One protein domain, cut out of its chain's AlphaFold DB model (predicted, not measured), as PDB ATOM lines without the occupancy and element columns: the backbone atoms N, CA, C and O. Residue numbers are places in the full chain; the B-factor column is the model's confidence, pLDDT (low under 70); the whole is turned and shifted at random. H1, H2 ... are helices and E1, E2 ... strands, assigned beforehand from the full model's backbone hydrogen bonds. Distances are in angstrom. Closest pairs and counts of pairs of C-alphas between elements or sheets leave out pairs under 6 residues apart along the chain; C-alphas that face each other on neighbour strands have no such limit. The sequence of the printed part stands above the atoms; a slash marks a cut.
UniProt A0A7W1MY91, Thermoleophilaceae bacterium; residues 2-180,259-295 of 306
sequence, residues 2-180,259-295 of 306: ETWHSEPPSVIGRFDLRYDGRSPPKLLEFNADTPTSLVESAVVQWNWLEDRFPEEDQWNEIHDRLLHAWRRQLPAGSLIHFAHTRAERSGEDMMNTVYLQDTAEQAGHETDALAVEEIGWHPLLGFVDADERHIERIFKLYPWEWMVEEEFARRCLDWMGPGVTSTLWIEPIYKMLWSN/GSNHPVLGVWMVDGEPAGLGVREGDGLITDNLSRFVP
ATOM      1  N   GLU A   2      43.526  -5.670 -35.028       74.62
ATOM      2  CA  GLU A   2      44.909  -5.359 -35.432       74.62
ATOM      3  C   GLU A   2      45.332  -3.927 -35.068       74.62
ATOM      4  O   GLU A   2      46.275  -3.760 -34.303       74.62
ATOM      5  N   THR A   3      44.554  -2.916 -35.471       78.62
ATOM      6  CA  THR A   3      44.807  -1.505 -35.115       78.62
ATOM      7  C   THR A   3      44.784  -1.219 -33.616       78.62
ATOM      8  O   THR A   3      45.379  -0.247 -33.182       78.62
ATOM      9  N   TRP A   4      44.103  -2.038 -32.810       80.50
ATOM     10  CA  TRP A   4      44.118  -1.903 -31.351       80.50
ATOM     11  C   TRP A   4      45.447  -2.389 -30.769       80.50
ATOM     12  O   TRP A   4      46.038  -1.727 -29.928       80.50
ATOM     13  N   HIS A   5      45.935  -3.541 -31.234       84.44
ATOM     14  CA  HIS A   5      47.168  -4.144 -30.725       84.44
ATOM     15  C   HIS A   5      48.438  -3.486 -31.251       84.44
ATOM     16  O   HIS A   5      49.474  -3.585 -30.601       84.44
ATOM     17  N   SER A   6      48.383  -2.859 -32.427       85.00
ATOM     18  CA  SER A   6      49.539  -2.171 -32.999       85.00
ATOM     19  C   SER A   6      49.770  -0.781 -32.409       85.00
ATOM     20  O   SER A   6      50.762  -0.166 -32.783       85.00
ATOM     21  N   GLU A   7      48.854  -0.285 -31.561       87.62
ATOM     22  CA  GLU A   7      48.907   1.037 -30.916       87.62
ATOM     23  C   GLU A   7      49.414   2.143 -31.867       87.62
ATOM     24  O   GLU A   7      50.427   2.790 -31.598       87.62
ATOM     25  N   PRO A   8      48.752   2.335 -33.031       92.19
ATOM     26  CA  PRO A   8      49.105   3.406 -33.948       92.19
ATOM     27  C   PRO A   8      48.971   4.764 -33.245       92.19
ATOM     28  O   PRO A   8      48.226   4.867 -32.260       92.19
ATOM     29  N   PRO A   9      49.637   5.807 -33.774       94.12
ATOM     30  CA  PRO A   9      49.582   7.142 -33.211       94.12
ATOM     31  C   PRO A   9      48.161   7.599 -32.876       94.12
ATOM     32  O   PRO A   9      47.256   7.480 -33.698       94.12
ATOM     33  N   SER A  10      47.992   8.104 -31.657       95.25
ATOM     34  CA  SER A  10      46.771   8.676 -31.101       95.25
ATOM     35  C   SER A  10      47.157   9.882 -30.253       95.25
ATOM     36  O   SER A  10      47.867   9.720 -29.259       95.25
ATOM     37  N   VAL A  11      46.689  11.076 -30.593       97.31
ATOM     38  CA  VAL A  11      47.266  12.322 -30.071       97.31
ATOM     39  C   VAL A  11      46.377  12.955 -29.014       97.31
ATOM     40  O   VAL A  11      46.878  13.270 -27.941       97.31
ATOM     41  N   ILE A  12      45.075  13.095 -29.264       98.12
ATOM     42  CA  ILE A  12      44.161  13.833 -28.384       98.12
ATOM     43  C   ILE A  12      42.894  13.057 -28.023       98.12
ATOM     44  O   ILE A  12      42.430  12.182 -28.744       98.12
ATOM     45  N   GLY A  13      42.300  13.401 -26.891       97.94
ATOM     46  CA  GLY A  13      40.953  13.003 -26.495       97.94
ATOM     47  C   GLY A  13      40.450  13.937 -25.401       97.94
ATOM     48  O   GLY A  13      41.252  14.595 -24.741       97.94
ATOM     49  N   ARG A  14      39.139  14.001 -25.173       98.25
ATOM     50  CA  ARG A  14      38.566  14.839 -24.110       98.25
ATOM     51  C   ARG A  14      37.509  14.083 -23.321       98.25
ATOM     52  O   ARG A  14      36.481  13.685 -23.868       98.25
ATOM     53  N   PHE A  15      37.749  13.881 -22.029       98.19
ATOM     54  CA  PHE A  15      36.712  13.397 -21.123       98.19
ATOM     55  C   PHE A  15      35.795  14.543 -20.730       98.19
ATOM     56  O   PHE A  15      36.277  15.578 -20.279       98.19
ATOM     57  N   ASP A  16      34.489  14.320 -20.812       97.56
ATOM     58  CA  ASP A  16      33.509  15.245 -20.255       97.56
ATOM     59  C   ASP A  16      33.070  14.708 -18.885       97.56
ATOM     60  O   ASP A  16      32.503  13.613 -18.760       97.56
ATOM     61  N   LEU A  17      33.380  15.469 -17.836       97.69
ATOM     62  CA  LEU A  17      33.165  15.100 -16.442       97.69
ATOM     63  C   LEU A  17      32.218  16.084 -15.752       97.69
ATOM     64  O   LEU A  17      32.326  17.302 -15.887       97.69
ATOM     65  N   ARG A  18      31.333  15.545 -14.914       95.94
ATOM     66  CA  ARG A  18      30.528  16.318 -13.967       95.94
ATOM     67  C   ARG A  18      31.205  16.329 -12.602       95.94
ATOM     68  O   ARG A  18      31.461  15.266 -12.038       95.94
ATOM     69  N   TYR A  19      31.401  17.505 -12.016       95.25
ATOM     70  CA  TYR A  19      31.997  17.667 -10.686       95.25
ATOM     71  C   TYR A  19      31.197  18.667  -9.842       95.25
ATOM     72  O   TYR A  19      30.675  19.639 -10.372       95.25
ATOM     73  N   ASP A  20      31.053  18.411  -8.537       92.00
ATOM     74  CA  ASP A  20      30.331  19.289  -7.590       92.00
ATOM     75  C   ASP A  20      31.225  19.921  -6.518       92.00
ATOM     76  O   ASP A  20      30.714  20.469  -5.540       92.00
ATOM     77  N   GLY A  21      32.548  19.796  -6.644       91.75
ATOM     78  CA  GLY A  21      33.480  20.287  -5.629       91.75
ATOM     79  C   GLY A  21      33.553  19.432  -4.359       91.75
ATOM     80  O   GLY A  21      34.251  19.811  -3.424       91.75
ATOM     81  N   ARG A  22      32.822  18.308  -4.268       92.00
ATOM     82  CA  ARG A  22      32.725  17.502  -3.031       92.00
ATOM     83  C   ARG A  22      32.933  16.011  -3.256       92.00
ATOM     84  O   ARG A  22      33.611  15.357  -2.470       92.00
ATOM     85  N   SER A  23      32.324  15.473  -4.300       93.44
ATOM     86  CA  SER A  23      32.331  14.054  -4.650       93.44
ATOM     87  C   SER A  23      33.280  13.803  -5.820       93.44
ATOM     88  O   SER A  23      33.504  14.715  -6.615       93.44
ATOM     89  N   PRO A  24      33.804  12.575  -5.997       96.56
ATOM     90  CA  PRO A  24      34.593  12.242  -7.178       96.56
ATOM     91  C   PRO A  24      33.875  12.634  -8.487       96.56
ATOM     92  O   PRO A  24      32.663  12.408  -8.592       96.56
ATOM     93  N   PRO A  25      34.593  13.190  -9.486       97.19
ATOM     94  CA  PRO A  25      34.008  13.546 -10.776       97.19
ATOM     95  C   PRO A  25      33.327  12.354 -11.450       97.19
ATOM     96  O   PRO A  25      33.825  11.232 -11.378       97.19
ATOM     97  N   LYS A  26      32.204  12.582 -12.126       98.19
ATOM     98  CA  LYS A  26      31.430  11.554 -12.825       98.19
ATOM     99  C   LYS A  26      31.633  11.651 -14.330       98.19
ATOM    100  O   LYS A  26      31.411  12.713 -14.901       98.19
ATOM    101  N   LEU A  27      32.011  10.540 -14.956       98.19
ATOM    102  CA  LEU A  27      32.178  10.425 -16.400       98.19
ATOM    103  C   LEU A  27      30.826  10.527 -17.111       98.19
ATOM    104  O   LEU A  27      29.944   9.693 -16.892       98.19
ATOM    105  N   LEU A  28      30.685  11.534 -17.973       97.12
ATOM    106  CA  LEU A  28      29.518  11.705 -18.838       97.12
ATOM    107  C   LEU A  28      29.736  11.021 -20.187       97.12
ATOM    108  O   LEU A  28      28.851  10.296 -20.640       97.12
ATOM    109  N   GLU A  29      30.901  11.242 -20.798       96.94
ATOM    110  CA  GLU A  29      31.342  10.632 -22.055       96.94
ATOM    111  C   GLU A  29      32.848  10.843 -22.283       96.94
ATOM    112  O   GLU A  29      33.500  11.613 -21.571       96.94
ATOM    113  N   PHE A  30      33.395  10.156 -23.287       97.56
ATOM    114  CA  PHE A  30      34.757  10.359 -23.763       97.56
ATOM    115  C   PHE A  30      34.726  10.733 -25.246       97.56
ATOM    116  O   PHE A  30      34.414   9.901 -26.089       97.56
ATOM    117  N   ASN A  31      35.046  11.984 -25.565       97.00
ATOM    118  CA  ASN A  31      35.165  12.478 -26.932       97.00
ATOM    119  C   ASN A  31      36.580  12.165 -27.434       97.00
ATOM    120  O   ASN A  31      37.502  12.961 -27.253       97.00
ATOM    121  N   ALA A  32      36.780  10.966 -27.978       96.38
ATOM    122  CA  ALA A  32      38.118  10.451 -28.252       96.38
ATOM    123  C   ALA A  32      38.604  10.735 -29.682       96.38
ATOM    124  O   ALA A  32      39.797  10.919 -29.879       96.38
ATOM    125  N   ASP A  33      37.703  10.728 -30.666       95.75
ATOM    126  CA  ASP A  33      38.049  10.811 -32.090       95.75
ATOM    127  C   ASP A  33      38.230  12.256 -32.569       95.75
ATOM    128  O   ASP A  33      39.253  12.605 -33.144       95.75
ATOM    129  N   THR A  34      37.241  13.110 -32.308       96.00
ATOM    130  CA  THR A  34      37.218  14.487 -32.826       96.00
ATOM    131  C   THR A  34      36.703  15.486 -31.781       96.00
ATOM    132  O   THR A  34      35.662  16.111 -31.985       96.00
ATOM    133  N   PRO A  35      37.354  15.601 -30.606       95.69
ATOM    134  CA  PRO A  35      36.997  16.622 -29.623       95.69
ATOM    135  C   PRO A  35      37.357  18.032 -30.123       95.69
ATOM    136  O   PRO A  35      38.440  18.237 -30.667       95.69
ATOM    137  N   THR A  36      36.481  19.006 -29.875       95.06
ATOM    138  CA  THR A  36      36.724  20.435 -30.145       95.06
ATOM    139  C   THR A  36      36.968  21.223 -28.851       95.06
ATOM    140  O   THR A  36      37.157  20.633 -27.784       95.06
ATOM    141  N   SER A  37      36.975  22.558 -28.915       95.31
ATOM    142  CA  SER A  37      37.361  23.467 -27.823       95.31
ATOM    143  C   SER A  37      38.849  23.408 -27.420       95.31
ATOM    144  O   SER A  37      39.205  23.769 -26.290       95.31
ATOM    145  N   LEU A  38      39.728  22.888 -28.291       97.12
ATOM    146  CA  LEU A  38      41.157  22.715 -27.994       97.12
ATOM    147  C   LEU A  38      41.874  24.059 -27.919       97.12
ATOM    148  O   LEU A  38      42.677  24.269 -27.016       97.12
ATOM    149  N   VAL A  39      41.568  24.971 -28.843       97.44
ATOM    150  CA  VAL A  39      42.185  26.304 -28.900       97.44
ATOM    151  C   VAL A  39      41.801  27.123 -27.672       97.44
ATOM    152  O   VAL A  39      42.647  27.776 -27.061       97.44
ATOM    153  N   GLU A  40      40.539  27.043 -27.265       97.75
ATOM    154  CA  GLU A  40      40.017  27.706 -26.080       97.75
ATOM    155  C   GLU A  40      40.736  27.220 -24.822       97.75
ATOM    156  O   GLU A  40      41.156  28.027 -23.992       97.75
ATOM    157  N   SER A  41      40.927  25.901 -24.739       97.81
ATOM    158  CA  SER A  41      41.547  25.231 -23.600       97.81
ATOM    159  C   SER A  41      43.068  25.407 -23.575       97.81
ATOM    160  O   SER A  41      43.649  25.568 -22.515       97.81
ATOM    161  N   ALA A  42      43.756  25.380 -24.709       97.75
ATOM    162  CA  ALA A  42      45.214  25.454 -24.713       97.75
ATOM    163  C   ALA A  42      45.727  26.900 -24.727       97.75
ATOM    164  O   ALA A  42      46.717  27.196 -24.066       97.75
ATOM    165  N   VAL A  43      45.054  27.797 -25.455       97.31
ATOM    166  CA  VAL A  43      45.583  29.129 -25.789       97.31
ATOM    167  C   VAL A  43      44.750  30.247 -25.173       97.31
ATOM    168  O   VAL A  43      45.285  31.102 -24.471       97.31
ATOM    169  N   VAL A  44      43.437  30.273 -25.427       97.44
ATOM    170  CA  VAL A  44      42.602  31.433 -25.059       97.44
ATOM    171  C   VAL A  44      42.567  31.630 -23.548       97.44
ATOM    172  O   VAL A  44      42.756  32.751 -23.076       97.44
ATOM    173  N   GLN A  45      42.357  30.557 -22.783       97.50
ATOM    174  CA  GLN A  45      42.314  30.669 -21.327       97.50
ATOM    175  C   GLN A  45      43.666  30.969 -20.686       97.50
ATOM    176  O   GLN A  45      43.692  31.565 -19.613       97.50
ATOM    177  N   TRP A  46      44.769  30.584 -21.332       97.06
ATOM    178  CA  TRP A  46      46.105  30.930 -20.864       97.06
ATOM    179  C   TRP A  46      46.354  32.428 -21.035       97.06
ATOM    180  O   TRP A  46      46.663  33.116 -20.069       97.06
ATOM    181  N   ASN A  47      46.082  32.967 -22.228       97.44
ATOM    182  CA  ASN A  47      46.199  34.406 -22.481       97.44
ATOM    183  C   ASN A  47      45.295  35.225 -21.543       97.44
ATOM    184  O   ASN A  47      45.695  36.271 -21.039       97.44
ATOM    185  N   TRP A  48      44.075  34.742 -21.273       98.06
ATOM    186  CA  TRP A  48      43.197  35.364 -20.281       98.06
ATOM    187  C   TRP A  48      43.818  35.377 -18.879       98.06
ATOM    188  O   TRP A  48      43.719  36.395 -18.194       98.06
ATOM    189  N   LEU A  49      44.446  34.278 -18.450       97.62
ATOM    190  CA  LEU A  49      45.099  34.193 -17.146       97.62
ATOM    191  C   LEU A  49      46.240  35.210 -17.065       97.62
ATOM    192  O   LEU A  49      46.243  36.035 -16.157       97.62
ATOM    193  N   GLU A  50      47.140  35.217 -18.050       96.94
ATOM    194  CA  GLU A  50      48.282  36.140 -18.089       96.94
ATOM    195  C   GLU A  50      47.839  37.613 -18.070       96.94
ATOM    196  O   GLU A  50      48.412  38.433 -17.351       96.94
ATOM    197  N   ASP A  51      46.780  37.956 -18.807       97.69
ATOM    198  CA  ASP A  51      46.294  39.336 -18.902       97.69
ATOM    199  C   ASP A  51      45.529  39.809 -17.654       97.69
ATOM    200  O   ASP A  51      45.475  41.013 -17.365       97.69
ATOM    201  N   ARG A  52      44.836  38.901 -16.958       97.88
ATOM    202  CA  ARG A  52      43.868  39.259 -15.903       97.88
ATOM    203  C   ARG A  52      44.337  38.896 -14.500       97.88
ATOM    204  O   ARG A  52      43.986  39.616 -13.565       97.88
ATOM    205  N   PHE A  53      45.114  37.828 -14.372       96.75
ATOM    206  CA  PHE A  53      45.544  37.213 -13.118       96.75
ATOM    207  C   PHE A  53      46.994  36.692 -13.222       96.75
ATOM    208  O   PHE A  53      47.232  35.510 -12.993       96.75
ATOM    209  N   PRO A  54      47.987  37.552 -13.532       95.31
ATOM    210  CA  PRO A  54      49.369  37.127 -13.800       95.31
ATOM    211  C   PRO A  54      50.106  36.498 -12.604       95.31
ATOM    212  O   PRO A  54      51.215  36.000 -12.767       95.31
ATOM    213  N   GLU A  55      49.532  36.576 -11.402       95.38
ATOM    214  CA  GLU A  55      50.094  35.997 -10.174       95.38
ATOM    215  C   GLU A  55      49.491  34.619  -9.842       95.38
ATOM    216  O   GLU A  55      49.972  33.953  -8.927       95.38
ATOM    217  N   GLU A  56      48.443  34.204 -10.562       96.00
ATOM    218  CA  GLU A  56      47.759  32.922 -10.371       96.00
ATOM    219  C   GLU A  56      48.274  31.868 -11.360       96.00
ATOM    220  O   GLU A  56      49.003  32.179 -12.304       96.00
ATOM    221  N   ASP A  57      47.884  30.610 -11.153       95.06
ATOM    222  CA  ASP A  57      48.296  29.489 -12.000       95.06
ATOM    223  C   ASP A  57      47.098  28.868 -12.737       95.06
ATOM    224  O   ASP A  57      45.934  29.193 -12.493       95.06
ATOM    225  N   GLN A  58      47.367  27.956 -13.661       95.44
ATOM    226  CA  GLN A  58      46.363  27.199 -14.390       95.44
ATOM    227  C   GLN A  58      46.919  25.826 -14.753       95.44
ATOM    228  O   GLN A  58      47.986  25.697 -15.346       95.44
ATOM    229  N   TRP A  59      46.147  24.769 -14.485       96.00
ATOM    230  CA  TRP A  59      46.493  23.449 -15.011       96.00
ATOM    231  C   TRP A  59      46.216  23.370 -16.521       96.00
ATOM    232  O   TRP A  59      45.090  23.089 -16.944       96.00
ATOM    233  N   ASN A  60      47.248  23.656 -17.316       96.62
ATOM    234  CA  ASN A  60      47.203  23.679 -18.774       96.62
ATOM    235  C   ASN A  60      48.586  23.361 -19.378       96.62
ATOM    236  O   ASN A  60      49.341  24.241 -19.771       96.62
ATOM    237  N   GLU A  61      48.911  22.073 -19.479       97.69
ATOM    238  CA  GLU A  61      50.129  21.554 -20.121       97.69
ATOM    239  C   GLU A  61      49.865  21.083 -21.565       97.69
ATOM    240  O   GLU A  61      50.662  20.341 -22.145       97.69
ATOM    241  N   ILE A  62      48.717  21.451 -22.151       98.62
ATOM    242  CA  ILE A  62      48.238  20.893 -23.423       98.62
ATOM    243  C   ILE A  62      49.245  21.154 -24.543       98.62
ATOM    244  O   ILE A  62      49.585  20.231 -25.282       98.62
ATOM    245  N   HIS A  63      49.741  22.389 -24.657       98.56
ATOM    246  CA  HIS A  63      50.680  22.770 -25.710       98.56
ATOM    247  C   HIS A  63      51.977  21.949 -25.643       98.56
ATOM    248  O   HIS A  63      52.330  21.257 -26.599       98.56
ATOM    249  N   ASP A  64      52.641  21.947 -24.486       98.19
ATOM    250  CA  ASP A  64      53.912  21.241 -24.294       98.19
ATOM    251  C   ASP A  64      53.771  19.727 -24.490       98.19
ATOM    252  O   ASP A  64      54.631  19.082 -25.105       98.19
ATOM    253  N   ARG A  65      52.658  19.147 -24.022       98.56
ATOM    254  CA  ARG A  65      52.373  17.722 -24.218       98.56
ATOM    255  C   ARG A  65      52.089  17.382 -25.673       98.56
ATOM    256  O   ARG A  65      52.511  16.312 -26.103       98.56
ATOM    257  N   LEU A  66      51.456  18.266 -26.448       98.75
ATOM    258  CA  LEU A  66      51.282  18.062 -27.891       98.75
ATOM    259  C   LEU A  66      52.638  18.031 -28.601       98.75
ATOM    260  O   LEU A  66      52.896  17.105 -29.371       98.75
ATOM    261  N   LEU A  67      53.548  18.960 -28.281       98.56
ATOM    262  CA  LEU A  67      54.897  18.952 -28.864       98.56
ATOM    263  C   LEU A  67      55.637  17.644 -28.555       98.56
ATOM    264  O   LEU A  67      56.340  17.098 -29.410       98.56
ATOM    265  N   HIS A  68      55.495  17.132 -27.328       98.38
ATOM    266  CA  HIS A  68      56.075  15.847 -26.945       98.38
ATOM    267  C   HIS A  68      55.423  14.671 -27.682       98.38
ATOM    268  O   HIS A  68      56.142  13.814 -28.200       98.38
ATOM    269  N   ALA A  69      54.091  14.651 -27.769       98.25
ATOM    270  CA  ALA A  69      53.324  13.601 -28.430       98.25
ATOM    271  C   ALA A  69      53.747  13.440 -29.893       98.25
ATOM    272  O   ALA A  69      54.094  12.335 -30.309       98.25
ATOM    273  N   TRP A  70      53.821  14.538 -30.651       98.50
ATOM    274  CA  TRP A  70      54.243  14.503 -32.054       98.50
ATOM    275  C   TRP A  70      55.647  13.913 -32.223       98.50
ATOM    276  O   TRP A  70      55.824  12.936 -32.954       98.50
ATOM    277  N   ARG A  71      56.623  14.416 -31.450       98.25
ATOM    278  CA  ARG A  71      58.015  13.925 -31.474       98.25
ATOM    279  C   ARG A  71      58.136  12.452 -31.096       98.25
ATOM    280  O   ARG A  71      59.031  11.765 -31.584       98.25
ATOM    281  N   ARG A  72      57.297  11.984 -30.170       97.00
ATOM    282  CA  ARG A  72      57.338  10.609 -29.666       97.00
ATOM    283  C   ARG A  72      56.670   9.632 -30.627       97.00
ATOM    284  O   ARG A  72      57.158   8.516 -30.791       97.00
ATOM    285  N   GLN A  73      55.544  10.026 -31.213       95.44
ATOM    286  CA  GLN A  73      54.699   9.122 -31.983       95.44
ATOM    287  C   GLN A  73      55.118   8.999 -33.448       95.44
ATOM    288  O   GLN A  73      54.813   7.981 -34.073       95.44
ATOM    289  N   LEU A  74      55.816   9.995 -34.002       96.00
ATOM    290  CA  LEU A  74      56.166  10.035 -35.418       96.00
ATOM    291  C   LEU A  74      57.676  10.201 -35.648       96.00
ATOM    292  O   LEU A  74      58.358  10.874 -34.876       96.00
ATOM    293  N   PRO A  75      58.229   9.634 -36.739       95.94
ATOM    294  CA  PRO A  75      59.606   9.906 -37.142       95.94
ATOM    295  C   PRO A  75      59.861  11.404 -37.367       95.94
ATOM    296  O   PRO A  75      59.017  12.108 -37.929       95.94
ATOM    297  N   ALA A  76      61.046  11.887 -36.987       96.38
ATOM    298  CA  ALA A  76      61.448  13.279 -37.198       96.38
ATOM    299  C   ALA A  76      61.351  13.681 -38.682       96.38
ATOM    300  O   ALA A  76      61.747  12.906 -39.555       96.38
ATOM    301  N   GLY A  77      60.828  14.880 -38.959       97.06
ATOM    302  CA  GLY A  77      60.638  15.374 -40.327       97.06
ATOM    303  C   GLY A  77      59.540  14.664 -41.127       97.06
ATOM    304  O   GLY A  77      59.468  14.847 -42.334       97.06
ATOM    305  N   SER A  78      58.693  13.838 -40.495       96.81
ATOM    306  CA  SER A  78      57.506  13.285 -41.168       96.81
ATOM    307  C   SER A  78      56.641  14.401 -41.758       96.81
ATOM    308  O   SER A  78      56.408  15.392 -41.074       96.81
ATOM    309  N   LEU A  79      56.121  14.197 -42.971       97.19
ATOM    310  CA  LEU A  79      55.027  15.001 -43.518       97.19
ATOM    311  C   LEU A  79      53.692  14.510 -42.945       97.19
ATOM    312  O   LEU A  79      53.406  13.307 -42.992       97.19
ATOM    313  N   ILE A  80      52.892  15.431 -42.414       98.25
ATOM    314  CA  ILE A  80      51.583  15.160 -41.815       98.25
ATOM    315  C   ILE A  80      50.545  16.072 -42.462       98.25
ATOM    316  O   ILE A  80      50.660  17.293 -42.422       98.25
ATOM    317  N   HIS A  81      49.508  15.470 -43.024       98.50
ATOM    318  CA  HIS A  81      48.370  16.218 -43.534       98.50
ATOM    319  C   HIS A  81      47.389  16.521 -42.396       98.50
ATOM    320  O   HIS A  81      47.143  15.654 -41.560       98.50
ATOM    321  N   PHE A  82      46.807  17.714 -42.359       98.62
ATOM    322  CA  PHE A  82      45.771  18.101 -41.403       98.62
ATOM    323  C   PHE A  82      44.486  18.406 -42.159       98.62
ATOM    324  O   PHE A  82      44.438  19.334 -42.967       98.62
ATOM    325  N   ALA A  83      43.454  17.602 -41.912       98.12
ATOM    326  CA  ALA A  83      42.206  17.672 -42.647       98.12
ATOM    327  C   ALA A  83      41.009  18.016 -41.765       98.12
ATOM    328  O   ALA A  83      40.801  17.432 -40.699       98.12
ATOM    329  N   HIS A  84      40.180  18.925 -42.267       97.38
ATOM    330  CA  HIS A  84      38.851  19.220 -41.746       97.38
ATOM    331  C   HIS A  84      37.849  19.320 -42.903       97.38
ATOM    332  O   HIS A  84      38.237  19.438 -44.067       97.38
ATOM    333  N   THR A  85      36.552  19.255 -42.610       95.56
ATOM    334  CA  THR A  85      35.524  19.445 -43.641       95.56
ATOM    335  C   THR A  85      35.360  20.923 -43.985       95.56
ATOM    336  O   THR A  85      35.490  21.808 -43.135       95.56
ATOM    337  N   ARG A  86      35.023  21.207 -45.245       95.06
ATOM    338  CA  ARG A  86      34.537  22.531 -45.655       95.06
ATOM    339  C   ARG A  86      33.064  22.738 -45.340       95.06
ATOM    340  O   ARG A  86      32.580  23.833 -45.592       95.06
ATOM    341  N   ALA A  87      32.317  21.732 -44.900       94.00
ATOM    342  CA  ALA A  87      30.897  21.873 -44.598       94.00
ATOM    343  C   ALA A  87      30.652  22.728 -43.343       94.00
ATOM    344  O   ALA A  87      29.686  23.492 -43.318       94.00
ATOM    345  N   GLU A  88      31.551  22.647 -42.361       93.00
ATOM    346  CA  GLU A  88      31.583  23.505 -41.175       93.00
ATOM    347  C   GLU A  88      31.933  24.953 -41.589       93.00
ATOM    348  O   GLU A  88      32.780  25.187 -42.457       93.00
ATOM    349  N   ARG A  89      31.211  25.944 -41.050       92.38
ATOM    350  CA  ARG A  89      31.291  27.356 -41.484       92.38
ATOM    351  C   ARG A  89      31.645  28.337 -40.371       92.38
ATOM    352  O   ARG A  89      31.933  29.491 -40.689       92.38
ATOM    353  N   SER A  90      31.584  27.929 -39.109       92.25
ATOM    354  CA  SER A  90      31.958  28.757 -37.960       92.25
ATOM    355  C   SER A  90      33.469  28.983 -37.890       92.25
ATOM    356  O   SER A  90      33.901  30.019 -37.389       92.25
ATOM    357  N   GLY A  91      34.255  28.057 -38.446       93.31
ATOM    358  CA  GLY A  91      35.710  28.062 -38.377       93.31
ATOM    359  C   GLY A  91      36.262  27.287 -37.181       93.31
ATOM    360  O   GLY A  91      37.482  27.197 -37.069       93.31
ATOM    361  N   GLU A  92      35.413  26.703 -36.326       93.31
ATOM    362  CA  GLU A  92      35.842  25.908 -35.167       93.31
ATOM    363  C   GLU A  92      36.758  24.756 -35.601       93.31
ATOM    364  O   GLU A  92      37.876  24.625 -35.091       93.31
ATOM    365  N   ASP A  93      36.342  23.974 -36.598       95.62
ATOM    366  CA  ASP A  93      37.114  22.816 -37.059       95.62
ATOM    367  C   ASP A  93      38.460  23.224 -37.673       95.62
ATOM    368  O   ASP A  93      39.502  22.607 -37.417       95.62
ATOM    369  N   MET A  94      38.453  24.308 -38.454       96.12
ATOM    370  CA  MET A  94      39.664  24.882 -39.039       96.12
ATOM    371  C   MET A  94      40.626  25.338 -37.938       96.12
ATOM    372  O   MET A  94      41.805  25.014 -37.980       96.12
ATOM    373  N   MET A  95      40.140  26.064 -36.929       96.62
ATOM    374  CA  MET A  95      40.982  26.558 -35.838       96.62
ATOM    375  C   MET A  95      41.599  25.413 -35.028       96.62
ATOM    376  O   MET A  95      42.792  25.456 -34.731       96.62
ATOM    377  N   ASN A  96      40.822  24.370 -34.713       96.94
ATOM    378  CA  ASN A  96      41.330  23.190 -34.006       96.94
ATOM    379  C   ASN A  96      42.410  22.459 -34.828       96.94
ATOM    380  O   ASN A  96      43.458  22.104 -34.286       96.94
ATOM    381  N   THR A  97      42.193  22.268 -36.133       97.94
ATOM    382  CA  THR A  97      43.175  21.597 -37.006       97.94
ATOM    383  C   THR A  97      44.426  22.429 -37.259       97.94
ATOM    384  O   THR A  97      45.520  21.880 -37.172       97.94
ATOM    385  N   VAL A  98      44.297  23.741 -37.477       97.88
ATOM    386  CA  VAL A  98      45.437  24.663 -37.627       97.88
ATOM    387  C   VAL A  98      46.274  24.719 -36.351       97.88
ATOM    388  O   VAL A  98      47.498  24.750 -36.420       97.88
ATOM    389  N   TYR A  99      45.649  24.690 -35.173       98.56
ATOM    390  CA  TYR A  99      46.403  24.660 -33.921       98.56
ATOM    391  C   TYR A  99      47.203  23.358 -33.757       98.56
ATOM    392  O   TYR A  99      48.376  23.387 -33.391       98.56
ATOM    393  N   LEU A 100      46.609  22.207 -34.082       98.62
ATOM    394  CA  LEU A 100      47.340  20.937 -34.073       98.62
ATOM    395  C   LEU A 100      48.468  20.920 -35.113       98.62
ATOM    396  O   LEU A 100      49.560  20.443 -34.805       98.62
ATOM    397  N   GLN A 101      48.224  21.482 -36.298       98.62
ATOM    398  CA  GLN A 101      49.230  21.665 -37.338       98.62
ATOM    399  C   GLN A 101      50.428  22.470 -36.817       98.62
ATOM    400  O   GLN A 101      51.556  21.988 -36.891       98.62
ATOM    401  N   ASP A 102      50.183  23.627 -36.200       98.75
ATOM    402  CA  ASP A 102      51.223  24.472 -35.599       98.75
ATOM    403  C   ASP A 102      52.045  23.705 -34.545       98.75
ATOM    404  O   ASP A 102      53.278  23.708 -34.580       98.75
ATOM    405  N   THR A 103      51.394  22.935 -33.663       98.75
ATOM    406  CA  THR A 103      52.124  22.109 -32.680       98.75
ATOM    407  C   THR A 103      52.980  21.011 -33.326       98.75
ATOM    408  O   THR A 103      54.050  20.677 -32.810       98.75
ATOM    409  N   ALA A 104      52.563  20.454 -34.466       98.75
ATOM    410  CA  ALA A 104      53.357  19.472 -35.201       98.75
ATOM    411  C   ALA A 104      54.565  20.119 -35.904       98.75
ATOM    412  O   ALA A 104      55.666  19.558 -35.881       98.75
ATOM    413  N   GLU A 105      54.406  21.322 -36.456       98.75
ATOM    414  CA  GLU A 105      55.507  22.097 -37.044       98.75
ATOM    415  C   GLU A 105      56.554  22.472 -35.989       98.75
ATOM    416  O   GLU A 105      57.748  22.218 -36.169       98.75
ATOM    417  N   GLN A 106      56.118  22.980 -34.831       98.69
ATOM    418  CA  GLN A 106      56.995  23.274 -33.690       98.69
ATOM    419  C   GLN A 106      57.682  22.016 -33.121       98.69
ATOM    420  O   GLN A 106      58.791  22.069 -32.566       98.69
ATOM    421  N   ALA A 107      57.054  20.849 -33.276       98.56
ATOM    422  CA  ALA A 107      57.656  19.560 -32.957       98.56
ATOM    423  C   ALA A 107      58.755  19.134 -33.953       98.56
ATOM    424  O   ALA A 107      59.562  18.269 -33.602       98.56
ATOM    425  N   GLY A 108      58.859  19.785 -35.116       98.50
ATOM    426  CA  GLY A 108      59.867  19.533 -36.149       98.50
ATOM    427  C   GLY A 108      59.378  18.654 -37.305       98.50
ATOM    428  O   GLY A 108      60.197  17.994 -37.949       98.50
ATOM    429  N   HIS A 109      58.066  18.597 -37.536       98.69
ATOM    430  CA  HIS A 109      57.457  17.894 -38.665       98.69
ATOM    431  C   HIS A 109      57.138  18.851 -39.817       98.69
ATOM    432  O   HIS A 109      56.976  20.052 -39.617       98.69
ATOM    433  N   GLU A 110      57.050  18.305 -41.027       98.50
ATOM    434  CA  GLU A 110      56.481  19.021 -42.167       98.50
ATOM    435  C   GLU A 110      54.962  18.834 -42.139       98.50
ATOM    436  O   GLU A 110      54.472  17.764 -41.762       98.50
ATOM    437  N   THR A 111      54.201  19.851 -42.539       98.44
ATOM    438  CA  THR A 111      52.743  19.754 -42.551       98.44
ATOM    439  C   THR A 111      52.131  20.304 -43.829       98.44
ATOM    440  O   THR A 111      52.732  21.133 -44.513       98.44
ATOM    441  N   ASP A 112      50.938  19.818 -44.156       98.00
ATOM    442  CA  ASP A 112      50.101  20.372 -45.217       98.00
ATOM    443  C   ASP A 112      48.633  20.354 -44.769       98.00
ATOM    444  O   ASP A 112      48.205  19.437 -44.065       98.00
ATOM    445  N   ALA A 113      47.862  21.361 -45.160       97.38
ATOM    446  CA  ALA A 113      46.456  21.485 -44.789       97.38
ATOM    447  C   ALA A 113      45.576  21.227 -46.010       97.38
ATOM    448  O   ALA A 113      45.817  21.765 -47.089       97.38
ATOM    449  N   LEU A 114      44.519  20.441 -45.835       97.50
ATOM    450  CA  LEU A 114      43.575  20.146 -46.909       97.50
ATOM    451  C   LEU A 114      42.157  19.989 -46.385       97.50
ATOM    452  O   LEU A 114      41.923  19.724 -45.207       97.50
ATOM    453  N   ALA A 115      41.191  20.109 -47.285       96.62
ATOM    454  CA  ALA A 115      39.840  19.693 -46.975       96.62
ATOM    455  C   ALA A 115      39.715  18.167 -47.096       96.62
ATOM    456  O   ALA A 115      40.293  17.564 -48.001       96.62
ATOM    457  N   VAL A 116      38.913  17.532 -46.238       95.56
ATOM    458  CA  VAL A 116      38.612  16.091 -46.369       95.56
ATOM    459  C   VAL A 116      38.017  15.781 -47.746       95.56
ATOM    460  O   VAL A 116      38.321  14.751 -48.339       95.56
ATOM    461  N   GLU A 117      37.241  16.711 -48.305       94.75
ATOM    462  CA  GLU A 117      36.638  16.602 -49.635       94.75
ATOM    463  C   GLU A 117      37.659  16.642 -50.790       94.75
ATOM    464  O   GLU A 117      37.298  16.354 -51.931       94.75
ATOM    465  N   GLU A 118      38.914  17.013 -50.524       95.31
ATOM    466  CA  GLU A 118      40.008  17.034 -51.508       95.31
ATOM    467  C   GLU A 118      40.844  15.755 -51.501       95.31
ATOM    468  O   GLU A 118      41.689  15.579 -52.378       95.31
ATOM    469  N   ILE A 119      40.605  14.851 -50.547       95.31
ATOM    470  CA  ILE A 119      41.310  13.576 -50.474       95.31
ATOM    471  C   ILE A 119      40.912  12.716 -51.679       95.31
ATOM    472  O   ILE A 119      39.775  12.261 -51.819       95.31
ATOM    473  N   GLY A 120      41.882  12.481 -52.556       94.88
ATOM    474  CA  GLY A 120      41.745  11.653 -53.743       94.88
ATOM    475  C   GLY A 120      42.127  10.194 -53.508       94.88
ATOM    476  O   GLY A 120      42.681   9.806 -52.478       94.88
ATOM    477  N   TRP A 121      41.869   9.366 -54.522       94.06
ATOM    478  CA  TRP A 121      42.299   7.969 -54.560       94.06
ATOM    479  C   TRP A 121      43.052   7.655 -55.847       94.06
ATOM    480  O   TRP A 121      42.515   7.819 -56.944       94.06
ATOM    481  N   HIS A 122      44.256   7.108 -55.708       93.44
ATOM    482  CA  HIS A 122      45.082   6.657 -56.813       93.44
ATOM    483  C   HIS A 122      45.368   5.144 -56.717       93.44
ATOM    484  O   HIS A 122      45.868   4.677 -55.693       93.44
ATOM    485  N   PRO A 123      45.152   4.346 -57.785       89.75
ATOM    486  CA  PRO A 123      45.286   2.884 -57.733       89.75
ATOM    487  C   PRO A 123      46.662   2.342 -57.318       89.75
ATOM    488  O   PRO A 123      46.744   1.208 -56.856       89.75
ATOM    489  N   LEU A 124      47.736   3.114 -57.526       89.69
ATOM    490  CA  LEU A 124      49.109   2.707 -57.188       89.69
ATOM    491  C   LEU A 124      49.666   3.390 -55.938       89.69
ATOM    492  O   LEU A 124      50.634   2.890 -55.377       89.69
ATOM    493  N   LEU A 125      49.112   4.543 -55.557       90.69
ATOM    494  CA  LEU A 125      49.663   5.361 -54.472       90.69
ATOM    495  C   LEU A 125      48.806   5.280 -53.209       90.69
ATOM    496  O   LEU A 125      49.321   5.573 -52.145       90.69
ATOM    497  N   GLY A 126      47.544   4.852 -53.303       93.62
ATOM    498  CA  GLY A 126      46.601   4.919 -52.192       93.62
ATOM    499  C   GLY A 126      45.900   6.275 -52.157       93.62
ATOM    500  O   GLY A 126      45.486   6.787 -53.201       93.62
ATOM    501  N   PHE A 127      45.747   6.850 -50.966       95.69
ATOM    502  CA  PHE A 127      45.165   8.182 -50.807       95.69
ATOM    503  C   PHE A 127      46.150   9.269 -51.233       95.69
ATOM    504  O   PHE A 127      47.346   9.174 -50.954       95.69
ATOM    505  N   VAL A 128      45.648  10.296 -51.914       96.56
ATOM    506  CA  VAL A 128      46.466  11.399 -52.431       96.56
ATOM    507  C   VAL A 128      45.836  12.755 -52.138       96.56
ATOM    508  O   VAL A 128      44.618  12.845 -51.988       96.56
ATOM    509  N   ASP A 129      46.661  13.795 -52.051       96.56
ATOM    510  CA  ASP A 129      46.212  15.185 -51.960       96.56
ATOM    511  C   ASP A 129      45.819  15.756 -53.343       96.56
ATOM    512  O   ASP A 129      45.804  15.050 -54.359       96.56
ATOM    513  N   ALA A 130      45.499  17.053 -53.387       93.06
ATOM    514  CA  ALA A 130      45.118  17.755 -54.614       93.06
ATOM    515  C   ALA A 130      46.248  17.854 -55.664       93.06
ATOM    516  O   ALA A 130      45.959  18.072 -56.841       93.06
ATOM    517  N   ASP A 131      47.506  17.663 -55.256       94.12
ATOM    518  CA  ASP A 131      48.695  17.655 -56.116       94.12
ATOM    519  C   ASP A 131      49.142  16.223 -56.484       94.12
ATOM    520  O   ASP A 131      50.250  16.021 -56.987       94.12
ATOM    521  N   GLU A 132      48.296  15.218 -56.233       94.50
ATOM    522  CA  GLU A 132      48.578  13.788 -56.419       94.50
ATOM    523  C   GLU A 132      49.745  13.248 -55.559       94.50
ATOM    524  O   GLU A 132      50.314  12.189 -55.860       94.50
ATOM    525  N   ARG A 133      50.106  13.924 -54.457       95.06
ATOM    526  CA  ARG A 133      51.099  13.425 -53.488       95.06
ATOM    527  C   ARG A 133      50.450  12.391 -52.570       95.06
ATOM    528  O   ARG A 133      49.347  12.595 -52.079       95.06
ATOM    529  N   HIS A 134      51.138  11.275 -52.317       95.94
ATOM    530  CA  HIS A 134      50.657  10.241 -51.393       95.94
ATOM    531  C   HIS A 134      50.492  10.791 -49.969       95.94
ATOM    532  O   HIS A 134      51.439  11.321 -49.383       95.94
ATOM    533  N   ILE A 135      49.308  10.586 -49.393       97.19
ATOM    534  CA  ILE A 135      49.003  10.913 -48.001       97.19
ATOM    535  C   ILE A 135      49.451   9.742 -47.120       97.19
ATOM    536  O   ILE A 135      48.690   8.816 -46.838       97.19
ATOM    537  N   GLU A 136      50.704   9.791 -46.669       95.81
ATOM    538  CA  GLU A 136      51.263   8.762 -45.780       95.81
ATOM    539  C   GLU A 136      50.729   8.887 -44.343       95.81
ATOM    540  O   GLU A 136      50.508   7.884 -43.667       95.81
ATOM    541  N   ARG A 137      50.517  10.115 -43.854       97.06
ATOM    542  CA  ARG A 137      50.026  10.413 -42.498       97.06
ATOM    543  C   ARG A 137      49.036  11.557 -42.556       97.06
ATOM    544  O   ARG A 137      49.303  12.559 -43.222       97.06
ATOM    545  N   ILE A 138      47.933  11.418 -41.834       97.94
ATOM    546  CA  ILE A 138      46.884  12.431 -41.799       97.94
ATOM    547  C   ILE A 138      46.253  12.511 -40.414       97.94
ATOM    548  O   ILE A 138      45.750  11.510 -39.908       97.94
ATOM    549  N   PHE A 139      46.270  13.701 -39.818       98.31
ATOM    550  CA  PHE A 139      45.330  14.060 -38.773       98.31
ATOM    551  C   PHE A 139      44.010  14.504 -39.410       98.31
ATOM    552  O   PHE A 139      44.019  15.326 -40.326       98.31
ATOM    553  N   LYS A 140      42.877  14.004 -38.920       97.12
ATOM    554  CA  LYS A 140      41.549  14.406 -39.391       97.12
ATOM    555  C   LYS A 140      40.647  14.806 -38.232       97.12
ATOM    556  O   LYS A 140      40.413  14.027 -37.310       97.12
ATOM    557  N   LEU A 141      40.067  15.997 -38.332       97.25
ATOM    558  CA  LEU A 141      38.921  16.405 -37.530       97.25
ATOM    559  C   LEU A 141      37.643  16.132 -38.333       97.25
ATOM    560  O   LEU A 141      36.948  17.034 -38.785       97.25
ATOM    561  N   TYR A 142      37.399  14.849 -38.593       95.75
ATOM    562  CA  TYR A 142      36.239  14.353 -39.331       95.75
ATOM    563  C   TYR A 142      35.839  12.981 -38.781       95.75
ATOM    564  O   TYR A 142      36.684  12.094 -38.737       95.75
ATOM    565  N   PRO A 143      34.627  12.757 -38.266       94.38
ATOM    566  CA  PRO A 143      34.368  11.565 -37.464       94.38
ATOM    567  C   PRO A 143      34.503  10.239 -38.233       94.38
ATOM    568  O   PRO A 143      34.056  10.111 -39.376       94.38
ATOM    569  N   TRP A 144      35.102   9.224 -37.603       94.50
ATOM    570  CA  TRP A 144      35.229   7.886 -38.194       94.50
ATOM    571  C   TRP A 144      33.868   7.274 -38.510       94.50
ATOM    572  O   TRP A 144      33.741   6.614 -39.539       94.50
ATOM    573  N   GLU A 145      32.858   7.512 -37.670       91.81
ATOM    574  CA  GLU A 145      31.490   7.044 -37.894       91.81
ATOM    575  C   GLU A 145      30.877   7.576 -39.195       91.81
ATOM    576  O   GLU A 145      30.024   6.907 -39.770       91.81
ATOM    577  N   TRP A 146      31.328   8.729 -39.699       92.44
ATOM    578  CA  TRP A 146      30.918   9.234 -41.012       92.44
ATOM    579  C   TRP A 146      31.727   8.563 -42.118       92.44
ATOM    580  O   TRP A 146      31.159   7.987 -43.043       92.44
ATOM    581  N   MET A 147      33.055   8.527 -41.972       93.06
ATOM    582  CA  MET A 147      33.954   7.936 -42.972       93.06
ATOM    583  C   MET A 147      33.623   6.477 -43.307       93.06
ATOM    584  O   MET A 147      33.828   6.052 -44.443       93.06
ATOM    585  N   VAL A 148      33.160   5.684 -42.332       91.50
ATOM    586  CA  VAL A 148      32.842   4.258 -42.543       91.50
ATOM    587  C   VAL A 148      31.502   4.017 -43.244       91.50
ATOM    588  O   VAL A 148      31.293   2.919 -43.758       91.50
ATOM    589  N   GLU A 149      30.627   5.022 -43.302       90.00
ATOM    590  CA  GLU A 149      29.342   4.976 -44.017       90.00
ATOM    591  C   GLU A 149      29.445   5.563 -45.441       90.00
ATOM    592  O   GLU A 149      28.525   5.447 -46.251       90.00
ATOM    593  N   GLU A 150      30.582   6.173 -45.775       90.94
ATOM    594  CA  GLU A 150      30.831   6.821 -47.062       90.94
ATOM    595  C   GLU A 150      31.431   5.879 -48.120       90.94
ATOM    596  O   GLU A 150      31.966   4.807 -47.834       90.94
ATOM    597  N   GLU A 151      31.406   6.306 -49.388       84.44
ATOM    598  CA  GLU A 151      31.900   5.518 -50.529       84.44
ATOM    599  C   GLU A 151      33.370   5.072 -50.369       84.44
ATOM    600  O   GLU A 151      33.756   3.982 -50.806       84.44
ATOM    601  N   PHE A 152      34.201   5.884 -49.708       83.06
ATOM    602  CA  PHE A 152      35.622   5.595 -49.498       83.06
ATOM    603  C   PHE A 152      35.905   4.678 -48.304       83.06
ATOM    604  O   PHE A 152      37.043   4.217 -48.181       83.06
ATOM    605  N   ALA A 153      34.903   4.329 -47.491       86.56
ATOM    606  CA  ALA A 153      35.055   3.509 -46.289       86.56
ATOM    607  C   ALA A 153      35.925   2.271 -46.528       86.56
ATOM    608  O   ALA A 153      36.903   2.024 -45.821       86.56
ATOM    609  N   ARG A 154      35.618   1.510 -47.588       87.38
ATOM    610  CA  ARG A 154      36.346   0.276 -47.901       87.38
ATOM    611  C   ARG A 154      37.829   0.525 -48.174       87.38
ATOM    612  O   ARG A 154      38.659  -0.265 -47.737       87.38
ATOM    613  N   ARG A 155      38.163   1.622 -48.857       90.19
ATOM    614  CA  ARG A 155      39.554   2.008 -49.139       90.19
ATOM    615  C   ARG A 155      40.277   2.418 -47.863       90.19
ATOM    616  O   ARG A 155      41.399   1.968 -47.661       90.19
ATOM    617  N   CYS A 156      39.624   3.182 -46.984       88.25
ATOM    618  CA  CYS A 156      40.182   3.537 -45.679       88.25
ATOM    619  C   CYS A 156      40.547   2.276 -44.886       88.25
ATOM    620  O   CYS A 156      41.652   2.183 -44.365       88.25
ATOM    621  N   LEU A 157      39.649   1.282 -44.854       89.00
ATOM    622  CA  LEU A 157      39.861   0.007 -44.159       89.00
ATOM    623  C   LEU A 157      40.954  -0.863 -44.790       89.00
ATOM    624  O   LEU A 157      41.768  -1.430 -44.068       89.00
ATOM    625  N   ASP A 158      40.974  -0.982 -46.117       89.19
ATOM    626  CA  ASP A 158      41.922  -1.855 -46.819       89.19
ATOM    627  C   ASP A 158      43.349  -1.269 -46.871       89.19
ATOM    628  O   ASP A 158      44.306  -2.021 -47.052       89.19
ATOM    629  N   TRP A 159      43.501   0.054 -46.719       89.94
ATOM    630  CA  TRP A 159      44.776   0.765 -46.899       89.94
ATOM    631  C   TRP A 159      45.205   1.596 -45.687       89.94
ATOM    632  O   TRP A 159      46.102   2.425 -45.805       89.94
ATOM    633  N   MET A 160      44.619   1.378 -44.509       89.19
ATOM    634  CA  MET A 160      45.146   1.965 -43.274       89.19
ATOM    635  C   MET A 160      46.421   1.254 -42.804       89.19
ATOM    636  O   MET A 160      46.548   0.037 -42.928       89.19
ATOM    637  N   GLY A 161      47.344   2.004 -42.201       84.12
ATOM    638  CA  GLY A 161      48.536   1.467 -41.536       84.12
ATOM    639  C   GLY A 161      49.851   2.064 -42.052       84.12
ATOM    640  O   GLY A 161      49.828   3.001 -42.841       84.12
ATOM    641  N   PRO A 162      51.008   1.535 -41.614       77.50
ATOM    642  CA  PRO A 162      52.331   2.096 -41.921       77.50
ATOM    643  C   PRO A 162      52.960   1.556 -43.226       77.50
ATOM    644  O   PRO A 162      54.177   1.604 -43.396       77.50
ATOM    645  N   GLY A 163      52.170   0.950 -44.117       82.12
ATOM    646  CA  GLY A 163      52.644   0.428 -45.403       82.12
ATOM    647  C   GLY A 163      53.051   1.527 -46.394       82.12
ATOM    648  O   GLY A 163      52.619   2.665 -46.284       82.12
ATOM    649  N   VAL A 164      53.852   1.171 -47.407       81.06
ATOM    650  CA  VAL A 164      54.435   2.121 -48.392       81.06
ATOM    651  C   VAL A 164      53.382   2.951 -49.135       81.06
ATOM    652  O   VAL A 164      53.648   4.080 -49.532       81.06
ATOM    653  N   THR A 165      52.200   2.381 -49.334       86.44
ATOM    654  CA  THR A 165      51.054   3.010 -50.002       86.44
ATOM    655  C   THR A 165      49.855   3.148 -49.064       86.44
ATOM    656  O   THR A 165      48.740   3.398 -49.510       86.44
ATOM    657  N   SER A 166      50.058   2.849 -47.781       92.44
ATOM    658  CA  SER A 166      49.024   2.914 -46.762       92.44
ATOM    659  C   SER A 166      49.029   4.288 -46.111       92.44
ATOM    660  O   SER A 166      50.064   4.944 -46.014       92.44
ATOM    661  N   THR A 167      47.870   4.675 -45.600       95.00
ATOM    662  CA  THR A 167      47.693   5.927 -44.874       95.00
ATOM    663  C   THR A 167      47.593   5.650 -43.382       95.00
ATOM    664  O   THR A 167      46.763   4.859 -42.917       95.00
ATOM    665  N   LEU A 168      48.426   6.332 -42.608       95.50
ATOM    666  CA  LEU A 168      48.338   6.367 -41.160       95.50
ATOM    667  C   LEU A 168      47.353   7.457 -40.738       95.50
ATOM    668  O   LEU A 168      47.661   8.648 -40.778       95.50
ATOM    669  N   TRP A 169      46.164   7.026 -40.338       96.00
ATOM    670  CA  TRP A 169      45.100   7.907 -39.881       96.00
ATOM    671  C   TRP A 169      45.240   8.215 -38.393       96.00
ATOM    672  O   TRP A 169      45.320   7.301 -37.568       96.00
ATOM    673  N   ILE A 170      45.225   9.504 -38.075       96.88
ATOM    674  CA  ILE A 170      45.254  10.065 -36.732       96.88
ATOM    675  C   ILE A 170      43.972  10.906 -36.591       96.88
ATOM    676  O   ILE A 170      43.687  11.776 -37.395       96.88
ATOM    677  N   GLU A 171      43.097  10.681 -35.635       97.00
ATOM    678  CA  GLU A 171      43.081   9.588 -34.682       97.00
ATOM    679  C   GLU A 171      42.824   8.211 -35.329       97.00
ATOM    680  O   GLU A 171      42.206   8.120 -36.395       97.00
ATOM    681  N   PRO A 172      43.270   7.109 -34.703       95.31
ATOM    682  CA  PRO A 172      43.137   5.778 -35.276       95.31
ATOM    683  C   PRO A 172      41.704   5.253 -35.156       95.31
ATOM    684  O   PRO A 172      40.986   5.564 -34.207       95.31
ATOM    685  N   ILE A 173      41.298   4.369 -36.075       94.06
ATOM    686  CA  ILE A 173      39.905   3.892 -36.186       94.06
ATOM    687  C   ILE A 173      39.327   3.289 -34.899       94.06
ATOM    688  O   ILE A 173      38.119   3.348 -34.672       94.06
ATOM    689  N   TYR A 174      40.156   2.726 -34.012       93.19
ATOM    690  CA  TYR A 174      39.649   2.194 -32.748       93.19
ATOM    691  C   TYR A 174      39.070   3.291 -31.839       93.19
ATOM    692  O   TYR A 174      38.275   2.971 -30.959       93.19
ATOM    693  N   LYS A 175      39.388   4.576 -32.053       95.00
ATOM    694  CA  LYS A 175      38.764   5.686 -31.320       95.00
ATOM    695  C   LYS A 175      37.282   5.866 -31.627       95.00
ATOM    696  O   LYS A 175      36.579   6.465 -30.815       95.00
ATOM    697  N   MET A 176      36.778   5.254 -32.700       92.88
ATOM    698  CA  MET A 176      35.339   5.093 -32.911       92.88
ATOM    699  C   MET A 176      34.696   4.287 -31.768       92.88
ATOM    700  O   MET A 176      33.601   4.615 -31.326       92.88
ATOM    701  N   LEU A 177      35.388   3.273 -31.223       92.38
ATOM    702  CA  LEU A 177      34.911   2.527 -30.051       92.38
ATOM    703  C   LEU A 177      34.914   3.401 -28.793       92.38
ATOM    704  O   LEU A 177      33.987   3.323 -27.994       92.38
ATOM    705  N   TRP A 178      35.956   4.214 -28.609       93.88
ATOM    706  CA  TRP A 178      36.093   5.069 -27.428       93.88
ATOM    707  C   TRP A 178      35.129   6.252 -27.414       93.88
ATOM    708  O   TRP A 178      34.660   6.625 -26.344       93.88
ATOM    709  N   SER A 179      34.805   6.789 -28.591       94.62
ATOM    710  CA  SER A 179      33.846   7.887 -28.755       94.62
ATOM    711  C   SER A 179      32.391   7.423 -28.706       94.62
ATOM    712  O   SER A 179      31.482   8.224 -28.500       94.62
ATOM    713  N   ASN A 180      32.151   6.120 -28.870       95.81
ATOM    714  CA  ASN A 180      30.818   5.542 -28.806       95.81
ATOM    715  C   ASN A 180      30.329   5.466 -27.352       95.81
ATOM    716  O   ASN A 180      30.980   4.880 -26.481       95.81
ATOM    717  N   GLY A 259      23.140  30.987 -10.382       81.56
ATOM    718  CA  GLY A 259      21.821  30.861 -10.995       81.56
ATOM    719  C   GLY A 259      21.695  29.559 -11.777       81.56
ATOM    720  O   GLY A 259      21.470  28.519 -11.166       81.56
ATOM    721  N   SER A 260      21.779  29.626 -13.106       81.19
ATOM    722  CA  SER A 260      21.516  28.506 -14.024       81.19
ATOM    723  C   SER A 260      22.744  28.037 -14.808       81.19
ATOM    724  O   SER A 260      22.578  27.325 -15.791       81.19
ATOM    725  N   ASN A 261      23.964  28.427 -14.418       87.31
ATOM    726  CA  ASN A 261      25.164  27.967 -15.117       87.31
ATOM    727  C   ASN A 261      25.504  26.546 -14.667       87.31
ATOM    728  O   ASN A 261      25.740  26.291 -13.485       87.31
ATOM    729  N   HIS A 262      25.532  25.623 -15.618       92.38
ATOM    730  CA  HIS A 262      25.815  24.216 -15.376       92.38
ATOM    731  C   HIS A 262      27.175  23.844 -15.985       92.38
ATOM    732  O   HIS A 262      27.252  23.666 -17.204       92.38
ATOM    733  N   PRO A 263      28.250  23.729 -15.176       94.19
ATOM    734  CA  PRO A 263      29.585  23.461 -15.685       94.19
ATOM    735  C   PRO A 263      29.800  21.980 -16.004       94.19
ATOM    736  O   PRO A 263      29.476  21.085 -15.212       94.19
ATOM    737  N   VAL A 264      30.444  21.733 -17.138       95.88
ATOM    738  CA  VAL A 264      31.043  20.452 -17.511       95.88
ATOM    739  C   VAL A 264      32.542  20.650 -17.680       95.88
ATOM    740  O   VAL A 264      32.994  21.565 -18.370       95.88
ATOM    741  N   LEU A 265      33.308  19.773 -17.038       96.75
ATOM    742  CA  LEU A 265      34.763  19.770 -17.084       96.75
ATOM    743  C   LEU A 265      35.226  18.918 -18.266       96.75
ATOM    744  O   LEU A 265      35.022  17.705 -18.264       96.75
ATOM    745  N   GLY A 266      35.840  19.546 -19.263       97.56
ATOM    746  CA  GLY A 266      36.523  18.886 -20.370       97.56
ATOM    747  C   GLY A 266      37.982  18.629 -20.008       97.56
ATOM    748  O   GLY A 266      38.804  19.535 -20.115       97.56
ATOM    749  N   VAL A 267      38.320  17.415 -19.575       98.25
ATOM    750  CA  VAL A 267      39.711  17.040 -19.285       98.25
ATOM    751  C   VAL A 267      40.366  16.536 -20.562       98.25
ATOM    752  O   VAL A 267      39.979  15.494 -21.099       98.25
ATOM    753  N   TRP A 268      41.357  17.282 -21.039       98.50
ATOM    754  CA  TRP A 268      42.140  16.935 -22.213       98.50
ATOM    755  C   TRP A 268      43.142  15.844 -21.883       98.50
ATOM    756  O   TRP A 268      43.928  15.955 -20.945       98.50
ATOM    757  N   MET A 269      43.117  14.802 -22.699       98.50
ATOM    758  CA  MET A 269      44.105  13.742 -22.737       98.50
ATOM    759  C   MET A 269      44.986  14.005 -23.949       98.50
ATOM    760  O   MET A 269      44.478  14.058 -25.070       98.50
ATOM    761  N   VAL A 270      46.285  14.152 -23.731       98.50
ATOM    762  CA  VAL A 270      47.274  14.191 -24.804       98.50
ATOM    763  C   VAL A 270      48.150  12.969 -24.644       98.50
ATOM    764  O   VAL A 270      48.726  12.742 -23.581       98.50
ATOM    765  N   ASP A 271      48.215  12.165 -25.697       96.19
ATOM    766  CA  ASP A 271      49.048  10.971 -25.735       96.19
ATOM    767  C   ASP A 271      48.747   9.950 -24.620       96.19
ATOM    768  O   ASP A 271      49.631   9.333 -24.032       96.19
ATOM    769  N   GLY A 272      47.459   9.808 -24.293       94.81
ATOM    770  CA  GLY A 272      46.980   8.911 -23.238       94.81
ATOM    771  C   GLY A 272      47.088   9.469 -21.817       94.81
ATOM    772  O   GLY A 272      46.541   8.860 -20.902       94.81
ATOM    773  N   GLU A 273      47.697  10.641 -21.628       97.44
ATOM    774  CA  GLU A 273      47.916  11.248 -20.315       97.44
ATOM    775  C   GLU A 273      47.125  12.560 -20.149       97.44
ATOM    776  O   GLU A 273      46.968  13.314 -21.112       97.44
ATOM    777  N   PRO A 274      46.621  12.874 -18.943       97.81
ATOM    778  CA  PRO A 274      45.868  14.101 -18.711       97.81
ATOM    779  C   PRO A 274      46.788  15.321 -18.838       97.81
ATOM    780  O   PRO A 274      47.873  15.355 -18.260       97.81
ATOM    781  N   ALA A 275      46.349  16.315 -19.603       98.12
ATOM    782  CA  ALA A 275      47.173  17.429 -20.060       98.12
ATOM    783  C   ALA A 275      46.622  18.804 -19.682       98.12
ATOM    784  O   ALA A 275      47.373  19.767 -19.607       98.12
ATOM    785  N   GLY A 276      45.321  18.923 -19.443       97.69
ATOM    786  CA  GLY A 276      44.726  20.189 -19.047       97.69
ATOM    787  C   GLY A 276      43.219  20.100 -18.930       97.69
ATOM    788  O   GLY A 276      42.605  19.062 -19.199       97.69
ATOM    789  N   LEU A 277      42.624  21.212 -18.527       97.56
ATOM    790  CA  LEU A 277      41.196  21.336 -18.274       97.56
ATOM    791  C   LEU A 277      40.617  22.471 -19.116       97.56
ATOM    792  O   LEU A 277      41.200  23.541 -19.169       97.56
ATOM    793  N   GLY A 278      39.459  22.256 -19.727       96.75
ATOM    794  CA  GLY A 278      38.565  23.321 -20.178       96.75
ATOM    795  C   GLY A 278      37.237  23.233 -19.431       96.75
ATOM    796  O   GLY A 278      36.798  22.137 -19.075       96.75
ATOM    797  N   VAL A 279      36.571  24.364 -19.198       96.12
ATOM    798  CA  VAL A 279      35.238  24.391 -18.575       96.12
ATOM    799  C   VAL A 279      34.232  24.945 -19.571       96.12
ATOM    800  O   VAL A 279      34.463  25.977 -20.199       96.12
ATOM    801  N   ARG A 280      33.105  24.249 -19.728       95.12
ATOM    802  CA  ARG A 280      31.967  24.728 -20.521       95.12
ATOM    803  C   ARG A 280      30.747  24.873 -19.634       95.12
ATOM    804  O   ARG A 280      30.428  23.952 -18.887       95.12
ATOM    805  N   GLU A 281      30.056  25.998 -19.750       93.38
ATOM    806  CA  GLU A 281      28.837  26.298 -19.000       93.38
ATOM    807  C   GLU A 281      27.661  26.558 -19.942       93.38
ATOM    808  O   GLU A 281      27.739  27.382 -20.856       93.38
ATOM    809  N   GLY A 282      26.553  25.863 -19.698       88.31
ATOM    810  CA  GLY A 282      25.274  26.102 -20.364       88.31
ATOM    811  C   GLY A 282      24.225  26.629 -19.388       88.31
ATOM    812  O   GLY A 282      24.331  26.408 -18.182       88.31
ATOM    813  N   ASP A 283      23.185  27.278 -19.918       84.94
ATOM    814  CA  ASP A 283      22.018  27.730 -19.137       84.94
ATOM    815  C   ASP A 283      21.073  26.574 -18.752       84.94
ATOM    816  O   ASP A 283      20.113  26.755 -18.001       84.94
ATOM    817  N   GLY A 284      21.305  25.386 -19.317       84.56
ATOM    818  CA  GLY A 284      20.468  24.204 -19.168       84.56
ATOM    819  C   GLY A 284      21.249  22.964 -18.742       84.56
ATOM    820  O   GLY A 284      22.462  22.972 -18.571       84.56
ATOM    821  N   LEU A 285      20.519  21.859 -18.585       85.88
ATOM    822  CA  LEU A 285      21.052  20.586 -18.079       85.88
ATOM    823  C   LEU A 285      21.869  19.796 -19.117       85.88
ATOM    824  O   LEU A 285      22.455  18.770 -18.771       85.88
ATOM    825  N   ILE A 286      21.863  20.235 -20.379       82.94
ATOM    826  CA  ILE A 286      22.608  19.638 -21.488       82.94
ATOM    827  C   ILE A 286      23.590  20.685 -22.000       82.94
ATOM    828  O   ILE A 286      23.185  21.792 -22.344       82.94
ATOM    829  N   THR A 287      24.864  20.312 -22.050       82.19
ATOM    830  CA  THR A 287      25.914  21.086 -22.714       82.19
ATOM    831  C   THR A 287      25.863  20.814 -24.215       82.19
ATOM    832  O   THR A 287      25.801  19.657 -24.636       82.19
ATOM    833  N   ASP A 288      25.902  21.880 -25.003       83.12
ATOM    834  CA  ASP A 288      25.818  21.896 -26.466       83.12
ATOM    835  C   ASP A 288      26.846  22.877 -27.069       83.12
ATOM    836  O   ASP A 288      27.668  23.452 -26.349       83.12
ATOM    837  N   ASN A 289      26.801  23.097 -28.386       81.06
ATOM    838  CA  ASN A 289      27.724  24.004 -29.090       81.06
ATOM    839  C   ASN A 289      27.555  25.485 -28.750       81.06
ATOM    840  O   ASN A 289      28.404  26.297 -29.105       81.06
ATOM    841  N   LEU A 290      26.450  25.865 -28.108       84.12
ATOM    842  CA  LEU A 290      26.210  27.242 -27.678       84.12
ATOM    843  C   LEU A 290      26.658  27.464 -26.231       84.12
ATOM    844  O   LEU A 290      26.586  28.586 -25.722       84.12
ATOM    845  N   SER A 291      27.126  26.407 -25.567       90.19
ATOM    846  CA  SER A 291      27.680  26.492 -24.225       90.19
ATOM    847  C   SER A 291      28.940  27.348 -24.225       90.19
ATOM    848  O   SER A 291      29.810  27.244 -25.087       90.19
ATOM    849  N   ARG A 292      29.030  28.223 -23.229       93.38
ATOM    850  CA  ARG A 292      30.096  29.210 -23.109       93.38
ATOM    851  C   ARG A 292      31.354  28.529 -22.597       93.38
ATOM    852  O   ARG A 292      31.290  27.779 -21.625       93.38
ATOM    853  N   PHE A 293      32.495  28.823 -23.210       95.31
ATOM    854  CA  PHE A 293      33.779  28.471 -22.621       95.31
ATOM    855  C   PHE A 293      34.066  29.394 -21.430       95.31
ATOM    856  O   PHE A 293      33.933  30.615 -21.543       95.31
ATOM    857  N   VAL A 294      34.457  28.815 -20.298       95.44
ATOM    858  CA  VAL A 294      34.788  29.537 -19.067       95.44
ATOM    859  C   VAL A 294      36.233  29.204 -18.693       95.44
ATOM    860  O   VAL A 294      36.542  28.035 -18.469       95.44
ATOM    861  N   PRO A 295      37.144  30.191 -18.656       96.38
ATOM    862  CA  PRO A 295      38.524  29.937 -18.268       96.38
ATOM    863  C   PRO A 295      38.613  29.631 -16.768       96.38
ATOM    864  O   PRO A 295      37.897  30.236 -15.965       96.38
TER     865      PRO A 295
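Overview. This is residues 2 to 180 and 259 to 295 of the 306 residues of a protein of Thermoleophilaceae bacterium (UniProt A0A7W1MY91). Two lobes sit end to end along the longest axis: one holds a strongly twisted sheet of five strands, the other a flatter sheet of four, with H4 over one of its faces and the small hairpin E5 and E6 at its far end. H2 and H3 pack on the five-stranded sheet and touch H4 between the lobes. The printed part has 216 residues with seven named helices and eleven named strands, in the order H1 E1 E2 H2 H3 E3 H4 E4 E5 E6 E7 H5 H6 E8 H7 E9 E10 E11; the class is mixed. The larger sheet, E2 E1 E9 E10 E11, is antiparallel and the other, E4 E3 E7 E8, parallel. The whole is compact, with a radius of gyration of the C-alphas of 18.1 A, and elongated, spanning 60 by 35 by 34 A.

Arrangement. E1, residues 12 to 18, has antiparallel neighbours E2, residues 26 to 31 (N 16 to O 29, 3.0 A), and E9, residues 262 to 270 (N 15 to O 267, 2.9 A). E9, E10, residues 273 to 282, and E11, residues 292 to 294, form a meander, each strand the antiparallel neighbour of the one before, with N 266 to O 278 and N 292 to O 281 both 2.8 A. H2, residues 38 to 52, is on this sheet, making two layers, and runs across E10 at 77 degrees on the local plane; the closest C-alphas are those of Ser 41 and Gly 278, 4.9 A. H3, residues 62 to 73, is on it too, along E9 at 16 degrees on the local plane. H4, residues 92 to 107, touches H3 with residues 100 to 107 alone, at a steep tilt of 61 degrees; the closest C-alphas are those of Leu 67 and Ala 107, 5.0 A. H4 is on the second sheet, again two layers, at a height of 8.6 A. There E3, residues 79 to 84, has parallel neighbours E4, residues 110 to 115 (N 82 to O 112, 2.8 A), and E7, residues 137 to 141 (N 83 to O 139, 2.8 A); E8, residues 168 to 170, is parallel to E7 (N 170 to O 138, 2.8 A). E3, H4, E4 and E7, H5 (residues 144 to 147), H6 (residues 153 to 159), E8 are strand-helix-strand units, parallel neighbours joined through helices, with right-handed crossovers. E5, residues 120 to 122, and E6, residues 126 to 128, form a hairpin (N 120 to O 128, 2.8 A). H7, residues 175 to 179, is on the larger sheet but over none of its strands; H1, residues 2 to 5, touches no helix. Every O i to N i+4 pair is within hydrogen-bond range in H3, H4, H6 and H7, and 8 of 11 in H2; H1 and H5 are too short for one.

Along the chain. E10 is 27.1 A long, E9 25.5 A, H4 22.8 A and H2 20.7 A. H1 begins at C-alpha 2 (44.909, -5.359, -35.432), and E11 ends at C-alpha 294 (34.788, 29.537, -19.067).

Size, cuts and confidence. The C-alphas farthest apart, of Leu 124 and Gly 259, are 60.6 A apart. Residues 181 to 258 are not printed; C-alphas 180 and 259 are 32.2 A apart across the cut. Of the links printed whole, none is long. No printed residue is under 70 in pLDDT.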